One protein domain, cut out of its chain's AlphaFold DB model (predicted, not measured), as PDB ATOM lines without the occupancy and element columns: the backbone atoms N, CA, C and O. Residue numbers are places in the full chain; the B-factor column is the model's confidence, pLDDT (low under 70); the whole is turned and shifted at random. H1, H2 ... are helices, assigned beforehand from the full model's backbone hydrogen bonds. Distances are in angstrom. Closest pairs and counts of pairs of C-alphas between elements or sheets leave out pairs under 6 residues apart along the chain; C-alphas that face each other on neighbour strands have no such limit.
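What this domain is: This is residues 460 to 516 of the 519 residues of an uncharacterized protein of Cochliobolus heterostrophus (strain C4 / ATCC 48331 / race T) (UniProt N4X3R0). A long helix, H2, makes one side of a loose frame, with two short helices, H1 and H3, across from it on the other side. The chain turns round both ends of H2 to link them. The printed part has 57 residues, with H1, H2 and H3 in that order, no named strand, and the class all helix. It is compact, with a radius of gyration of the C-alphas of 11.0 A and spans of 29 by 22 by 20 A.

Where its parts are: H1 is residues 465 to 470, 8.5 A long, from C-alpha 465 at (-3.160, 23.654, -34.640). H2 is residues 479 to 494, 22.1 A. H3 is residues 500 to 508, 12.6 A, ending with C-alpha 508 at (-4.465, 33.192, -19.914).

How they stand to each other: H1 and H3 are close but not clearly touching: their closest C-alphas, Asp 470 and Arg 507, are 7.5 A apart. Their lines are only just about perpendicular, at 71 degrees. H2 and H3 are near each other. H1 and H2 are apart. In H1, H2 and H3 every O i to N i+4 pair is within hydrogen-bond range.

The domain as a whole: The C-alphas farthest apart, Phe 477 and Asp 497, are 29.6 A apart. The printed part has no cut and no long link. Residues 494 to 499, of which 494 belongs to H2, stand free. Residues 512 to 516 have pLDDT under 70.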
ATOM      1  N   THR A 460       9.642  16.890 -29.858       92.06
ATOM      2  CA  THR A 460       9.033  17.116 -31.174       92.06
ATOM      3  C   THR A 460       8.289  18.448 -31.227       92.06
ATOM      4  O   THR A 460       7.797  18.960 -30.219       92.06
ATOM      5  N   ILE A 461       8.195  19.032 -32.427       90.06
ATOM      6  CA  ILE A 461       7.368  20.221 -32.662       90.06
ATOM      7  C   ILE A 461       5.890  19.796 -32.594       90.06
ATOM      8  O   ILE A 461       5.519  18.853 -33.299       90.06
ATOM      9  N   PRO A 462       5.040  20.465 -31.789       90.62
ATOM     10  CA  PRO A 462       3.614  20.160 -31.741       90.62
ATOM     11  C   PRO A 462       2.978  20.247 -33.132       90.62
ATOM     12  O   PRO A 462       3.266  21.165 -33.893       90.62
ATOM     13  N   VAL A 463       2.094  19.307 -33.458       89.38
ATOM     14  CA  VAL A 463       1.355  19.292 -34.739       89.38
ATOM     15  C   VAL A 463      -0.105  19.722 -34.590       89.38
ATOM     16  O   VAL A 463      -0.816  19.837 -35.583       89.38
ATOM     17  N   ASP A 464      -0.570  19.924 -33.356       88.56
ATOM     18  CA  ASP A 464      -1.934  20.364 -33.077       88.56
ATOM     19  C   ASP A 464      -2.068  21.873 -33.317       88.56
ATOM     20  O   ASP A 464      -1.358  22.668 -32.702       88.56
ATOM     21  N   GLU A 465      -2.986  22.263 -34.201       84.12
ATOM     22  CA  GLU A 465      -3.160  23.654 -34.640       84.12
ATOM     23  C   GLU A 465      -3.521  24.603 -33.487       84.12
ATOM     24  O   GLU A 465      -3.053  25.740 -33.451       84.12
ATOM     25  N   ASN A 466      -4.293  24.132 -32.500       82.50
ATOM     26  CA  ASN A 466      -4.652  24.959 -31.349       82.50
ATOM     27  C   ASN A 466      -3.422  25.178 -30.470       82.50
ATOM     28  O   ASN A 466      -3.127  26.310 -30.107       82.50
ATOM     29  N   VAL A 467      -2.631  24.130 -30.210       83.25
ATOM     30  CA  VAL A 467      -1.347  24.264 -29.497       83.25
ATOM     31  C   VAL A 467      -0.400  25.210 -30.235       83.25
ATOM     32  O   VAL A 467       0.257  26.045 -29.609       83.25
ATOM     33  N   LEU A 468      -0.341  25.109 -31.564       83.81
ATOM     34  CA  LEU A 468       0.506  25.967 -32.380       83.81
ATOM     35  C   LEU A 468       0.102  27.445 -32.272       83.81
ATOM     36  O   LEU A 468       0.961  28.310 -32.082       83.81
ATOM     37  N   GLN A 469      -1.197  27.736 -32.343       82.62
ATOM     38  CA  GLN A 469      -1.736  29.086 -32.201       82.62
ATOM     39  C   GLN A 469      -1.539  29.631 -30.781       82.62
ATOM     40  O   GLN A 469      -1.040  30.738 -30.582       82.62
ATOM     41  N   ASP A 470      -1.896  28.835 -29.785       79.25
ATOM     42  CA  ASP A 470      -2.037  29.265 -28.399       79.25
ATOM     43  C   ASP A 470      -0.726  29.467 -27.653       79.25
ATOM     44  O   ASP A 470      -0.660  30.237 -26.691       79.25
ATOM     45  N   PHE A 471       0.317  28.766 -28.088       82.25
ATOM     46  CA  PHE A 471       1.654  28.867 -27.519       82.25
ATOM     47  C   PHE A 471       2.623  29.615 -28.441       82.25
ATOM     48  O   PHE A 471       3.823  29.642 -28.171       82.25
ATOM     49  N   GLY A 472       2.101  30.269 -29.485       82.94
ATOM     50  CA  GLY A 472       2.847  31.200 -30.331       82.94
ATOM     51  C   GLY A 472       3.740  30.550 -31.388       82.94
ATOM     52  O   GLY A 472       4.529  31.254 -32.010       82.94
ATOM     53  N   PHE A 473       3.619  29.244 -31.645       82.31
ATOM     54  CA  PHE A 473       4.371  28.574 -32.716       82.31
ATOM     55  C   PHE A 473       3.939  29.022 -34.117       82.31
ATOM     56  O   PHE A 473       4.746  28.983 -35.046       82.31
ATOM     57  N   ASN A 474       2.694  29.482 -34.277       84.56
ATOM     58  CA  ASN A 474       2.229  30.083 -35.530       84.56
ATOM     59  C   ASN A 474       2.851  31.460 -35.808       84.56
ATOM     60  O   ASN A 474       2.871  31.885 -36.959       84.56
ATOM     61  N   ASN A 475       3.418  32.115 -34.790       80.12
ATOM     62  CA  ASN A 475       4.110  33.398 -34.940       80.12
ATOM     63  C   ASN A 475       5.614  33.231 -35.227       80.12
ATOM     64  O   ASN A 475       6.301  34.219 -35.463       80.12
ATOM     65  N   ALA A 476       6.136  32.002 -35.188       81.12
ATOM     66  CA  ALA A 476       7.510  31.698 -35.569       81.12
ATOM     67  C   ALA A 476       7.627  31.664 -37.103       81.12
ATOM     68  O   ALA A 476       6.884  30.930 -37.764       81.12
ATOM     69  N   PHE A 477       8.545  32.458 -37.658       75.38
ATOM     70  CA  PHE A 477       8.633  32.715 -39.100       75.38
ATOM     71  C   PHE A 477       9.248  31.550 -39.882       75.38
ATOM     72  O   PHE A 477       8.958  31.387 -41.069       75.38
ATOM     73  N   ASP A 478      10.054  30.715 -39.224       86.06
ATOM     74  CA  ASP A 478      10.672  29.541 -39.828       86.06
ATOM     75  C   ASP A 478      10.789  28.339 -38.863       86.06
ATOM     76  O   ASP A 478      10.378  28.365 -37.699       86.06
ATOM     77  N   ALA A 479      11.316  27.223 -39.378       84.25
ATOM     78  CA  ALA A 479      11.483  25.987 -38.612       84.25
ATOM     79  C   ALA A 479      12.514  26.111 -37.473       84.25
ATOM     80  O   ALA A 479      12.400  25.396 -36.473       84.25
ATOM     81  N   SER A 480      13.492  27.012 -37.606       86.81
ATOM     82  CA  SER A 480      14.504  27.273 -36.582       86.81
ATOM     83  C   SER A 480      13.868  27.977 -35.383       86.81
ATOM     84  O   SER A 480      14.042  27.539 -34.247       86.81
ATOM     85  N   ASP A 481      13.033  28.987 -35.628       81.38
ATOM     86  CA  ASP A 481      12.289  29.694 -34.584       81.38
ATOM     87  C   ASP A 481      11.334  28.765 -33.823       81.38
ATOM     88  O   ASP A 481      11.261  28.805 -32.591       81.38
ATOM     89  N   ARG A 482      10.646  27.863 -34.536       85.31
ATOM     90  CA  ARG A 482       9.786  26.848 -33.905       85.31
ATOM     91  C   ARG A 482      10.588  25.905 -33.013       85.31
ATOM     92  O   ARG A 482      10.145  25.600 -31.909       85.31
ATOM     93  N   SER A 483      11.765  25.469 -33.461       84.44
ATOM     94  CA  SER A 483      12.657  24.610 -32.674       84.44
ATOM     95  C   SER A 483      13.199  25.329 -31.431       84.44
ATOM     96  O   SER A 483      13.171  24.760 -30.340       84.44
ATOM     97  N   ASN A 484      13.583  26.604 -31.553       84.19
ATOM     98  CA  ASN A 484      14.003  27.435 -30.420       84.19
ATOM     99  C   ASN A 484      12.881  27.601 -29.386       84.19
ATOM    100  O   ASN A 484      13.127  27.519 -28.180       84.19
ATOM    101  N   LEU A 485      11.638  27.778 -29.843       85.50
ATOM    102  CA  LEU A 485      10.471  27.890 -28.972       85.50
ATOM    103  C   LEU A 485      10.151  26.564 -28.255       85.50
ATOM    104  O   LEU A 485       9.850  26.578 -27.060       85.50
ATOM    105  N   VAL A 486      10.291  25.415 -28.934       88.38
ATOM    106  CA  VAL A 486      10.246  24.090 -28.277       88.38
ATOM    107  C   VAL A 486      11.344  23.987 -27.217       88.38
ATOM    108  O   VAL A 486      11.060  23.587 -26.090       88.38
ATOM    109  N   GLY A 487      12.575  24.396 -27.539       86.12
ATOM    110  CA  GLY A 487      13.706  24.394 -26.610       86.12
ATOM    111  C   GLY A 487      13.457  25.242 -25.359       86.12
ATOM    112  O   GLY A 487      13.742  24.793 -24.249       86.12
ATOM    113  N   LEU A 488      12.848  26.423 -25.512       88.38
ATOM    114  CA  LEU A 488      12.447  27.284 -24.398       88.38
ATOM    115  C   LEU A 488      11.422  26.592 -23.490       88.38
ATOM    116  O   LEU A 488      11.628  26.499 -22.279       88.38
ATOM    117  N   TYR A 489      10.333  26.077 -24.066       89.00
ATOM    118  CA  TYR A 489       9.307  25.375 -23.293       89.00
ATOM    119  C   TYR A 489       9.838  24.094 -22.651       89.00
ATOM    120  O   TYR A 489       9.446  23.754 -21.536       89.00
ATOM    121  N   ARG A 490      10.781  23.412 -23.303       87.44
ATOM    122  CA  ARG A 490      11.461  22.243 -22.751       87.44
ATOM    123  C   ARG A 490      12.392  22.617 -21.600       87.44
ATOM    124  O   ARG A 490      12.425  21.900 -20.609       87.44
ATOM    125  N   GLY A 491      13.091  23.749 -21.675       84.81
ATOM    126  CA  GLY A 491      13.871  24.285 -20.556       84.81
ATOM    127  C   GLY A 491      12.995  24.604 -19.341       84.81
ATOM    128  O   GLY A 491      13.345  24.245 -18.220       84.81
ATOM    129  N   ILE A 492      11.819  25.195 -19.575       84.12
ATOM    130  CA  ILE A 492      10.798  25.440 -18.542       84.12
ATOM    131  C   ILE A 492      10.261  24.125 -17.961       84.12
ATOM    132  O   ILE A 492      10.051  24.020 -16.760       84.12
ATOM    133  N   TYR A 493      10.052  23.111 -18.799       81.44
ATOM    134  CA  TYR A 493       9.629  21.789 -18.346       81.44
ATOM    135  C   TYR A 493      10.693  21.113 -17.467       81.44
ATOM    136  O   TYR A 493      10.387  20.604 -16.390       81.44
ATOM    137  N   LEU A 494      11.947  21.119 -17.921       80.31
ATOM    138  CA  LEU A 494      13.060  20.442 -17.258       80.31
ATOM    139  C   LEU A 494      13.512  21.135 -15.970       80.31
ATOM    140  O   LEU A 494      14.165  20.487 -15.153       80.31
ATOM    141  N   SER A 495      13.164  22.410 -15.756       84.81
ATOM    142  CA  SER A 495      13.445  23.081 -14.482       84.81
ATOM    143  C   SER A 495      12.678  22.455 -13.315       84.81
ATOM    144  O   SER A 495      13.119  22.566 -12.178       84.81
ATOM    145  N   GLY A 496      11.546  21.784 -13.575       76.31
ATOM    146  CA  GLY A 496      10.731  21.101 -12.563       76.31
ATOM    147  C   GLY A 496       9.941  22.027 -11.628       76.31
ATOM    148  O   GLY A 496       9.029  21.561 -10.948       76.31
ATOM    149  N   ASP A 497      10.237  23.328 -11.636       81.56
ATOM    150  CA  ASP A 497       9.622  24.339 -10.766       81.56
ATOM    151  C   ASP A 497       8.288  24.883 -11.304       81.56
ATOM    152  O   ASP A 497       7.565  25.580 -10.592       81.56
ATOM    153  N   ILE A 498       7.959  24.596 -12.567       80.31
ATOM    154  CA  ILE A 498       6.799  25.155 -13.271       80.31
ATOM    155  C   ILE A 498       5.906  24.004 -13.729       80.31
ATOM    156  O   ILE A 498       6.285  23.194 -14.577       80.31
ATOM    157  N   ALA A 499       4.695  23.927 -13.180       79.38
ATOM    158  CA  ALA A 499       3.723  22.932 -13.599       79.38
ATOM    159  C   ALA A 499       3.031  23.358 -14.903       79.38
ATOM    160  O   ALA A 499       2.899  24.539 -15.224       79.38
ATOM    161  N   SER A 500       2.475  22.386 -15.629       72.94
ATOM    162  CA  SER A 500       1.625  22.635 -16.806       72.94
ATOM    163  C   SER A 500       0.488  23.641 -16.513       72.94
ATOM    164  O   SER A 500       0.150  24.476 -17.350       72.94
ATOM    165  N   SER A 501      -0.052  23.650 -15.287       73.12
ATOM    166  CA  SER A 501      -1.056  24.631 -14.851       73.12
ATOM    167  C   SER A 501      -0.541  26.070 -14.784       73.12
ATOM    168  O   SER A 501      -1.318  26.996 -15.020       73.12
ATOM    169  N   ASP A 502       0.742  26.273 -14.485       79.62
ATOM    170  CA  ASP A 502       1.355  27.600 -14.404       79.62
ATOM    171  C   ASP A 502       1.569  28.173 -15.805       79.62
ATOM    172  O   ASP A 502       1.203  29.318 -16.063       79.62
ATOM    173  N   LEU A 503       2.031  27.335 -16.741       77.00
ATOM    174  CA  LEU A 503       2.164  27.680 -18.160       77.00
ATOM    175  C   LEU A 503       0.807  28.069 -18.776       77.00
ATOM    176  O   LEU A 503       0.690  29.061 -19.498       77.00
ATOM    177  N   HIS A 504      -0.247  27.324 -18.431       73.06
ATOM    178  CA  HIS A 504      -1.623  27.653 -18.799       73.06
ATOM    179  C   HIS A 504      -2.078  28.989 -18.184       73.06
ATOM    180  O   HIS A 504      -2.667  29.827 -18.869       73.06
ATOM    181  N   GLY A 505      -1.746  29.230 -16.911       73.00
ATOM    182  CA  GLY A 505      -1.999  30.503 -16.240       73.00
ATOM    183  C   GLY A 505      -1.282  31.685 -16.901       73.00
ATOM    184  O   GLY A 505      -1.854  32.772 -16.988       73.00
ATOM    185  N   TRP A 506      -0.061  31.490 -17.402       80.25
ATOM    186  CA  TRP A 506       0.700  32.512 -18.126       80.25
ATOM    187  C   TRP A 506       0.105  32.825 -19.493       80.25
ATOM    188  O   TRP A 506       0.011  34.000 -19.851       80.25
ATOM    189  N   ARG A 507      -0.375  31.808 -20.220       76.31
ATOM    190  CA  ARG A 507      -1.132  32.009 -21.463       76.31
ATOM    191  C   ARG A 507      -2.396  32.832 -21.216       76.31
ATOM    192  O   ARG A 507      -2.594  33.833 -21.892       76.31
ATOM    193  N   ILE A 508      -3.221  32.459 -20.231       70.88
ATOM    194  CA  ILE A 508      -4.465  33.192 -19.914       70.88
ATOM    195  C   ILE A 508      -4.176  34.654 -19.555       70.88
ATOM    196  O   ILE A 508      -4.932  35.549 -19.922       70.88
ATOM    197  N   LYS A 509      -3.074  34.906 -18.842       77.75
ATOM    198  CA  LYS A 509      -2.657  36.255 -18.443       77.75
ATOM    199  C   LYS A 509      -1.961  37.040 -19.564       77.75
ATOM    200  O   LYS A 509      -1.555  38.170 -19.316       77.75
ATOM    201  N   GLY A 510      -1.792  36.458 -20.756       74.56
ATOM    202  CA  GLY A 510      -1.090  37.088 -21.878       74.56
ATOM    203  C   GLY A 510       0.402  37.328 -21.629       74.56
ATOM    204  O   GLY A 510       1.004  38.168 -22.282       74.56
ATOM    205  N   VAL A 511       1.004  36.611 -20.676       74.50
ATOM    206  CA  VAL A 511       2.418  36.765 -20.276       74.50
ATOM    207  C   VAL A 511       3.360  36.093 -21.284       74.50
ATOM    208  O   VAL A 511       4.555  36.369 -21.316       74.50
ATOM    209  N   MET A 512       2.822  35.204 -22.119       68.81
ATOM    210  CA  MET A 512       3.585  34.435 -23.098       68.81
ATOM    211  C   MET A 512       3.863  35.261 -24.369       68.81
ATOM    212  O   MET A 512       3.047  36.111 -24.734       68.81
ATOM    213  N   PRO A 513       4.957  34.974 -25.104       55.53
ATOM    214  CA  PRO A 513       5.395  35.764 -26.263       55.53
ATOM    215  C   PRO A 513       4.360  35.910 -27.396       55.53
ATOM    216  O   PRO A 513       4.486  36.801 -28.231       55.53
ATOM    217  N   GLY A 514       3.316  35.072 -27.420       51.81
ATOM    218  CA  GLY A 514       2.271  35.075 -28.447       51.81
ATOM    219  C   GLY A 514       1.433  36.358 -28.540       51.81
ATOM    220  O   GLY A 514       0.818  36.584 -29.577       51.81
ATOM    221  N   HIS A 515       1.432  37.218 -27.513       46.00
ATOM    222  CA  HIS A 515       0.630  38.451 -27.495       46.00
ATOM    223  C   HIS A 515       1.392  39.740 -27.850       46.00
ATOM    224  O   HIS A 515       0.766  40.793 -27.947       46.00
ATOM    225  N   TYR A 516       2.708  39.681 -28.076       44.59
ATOM    226  CA  TYR A 516       3.538  40.875 -28.308       44.59
ATOM    227  C   TYR A 516       3.886  41.156 -29.781       44.59
ATOM    228  O   TYR A 516       4.570  42.136 -30.057       44.59
TER     229      TYR A 516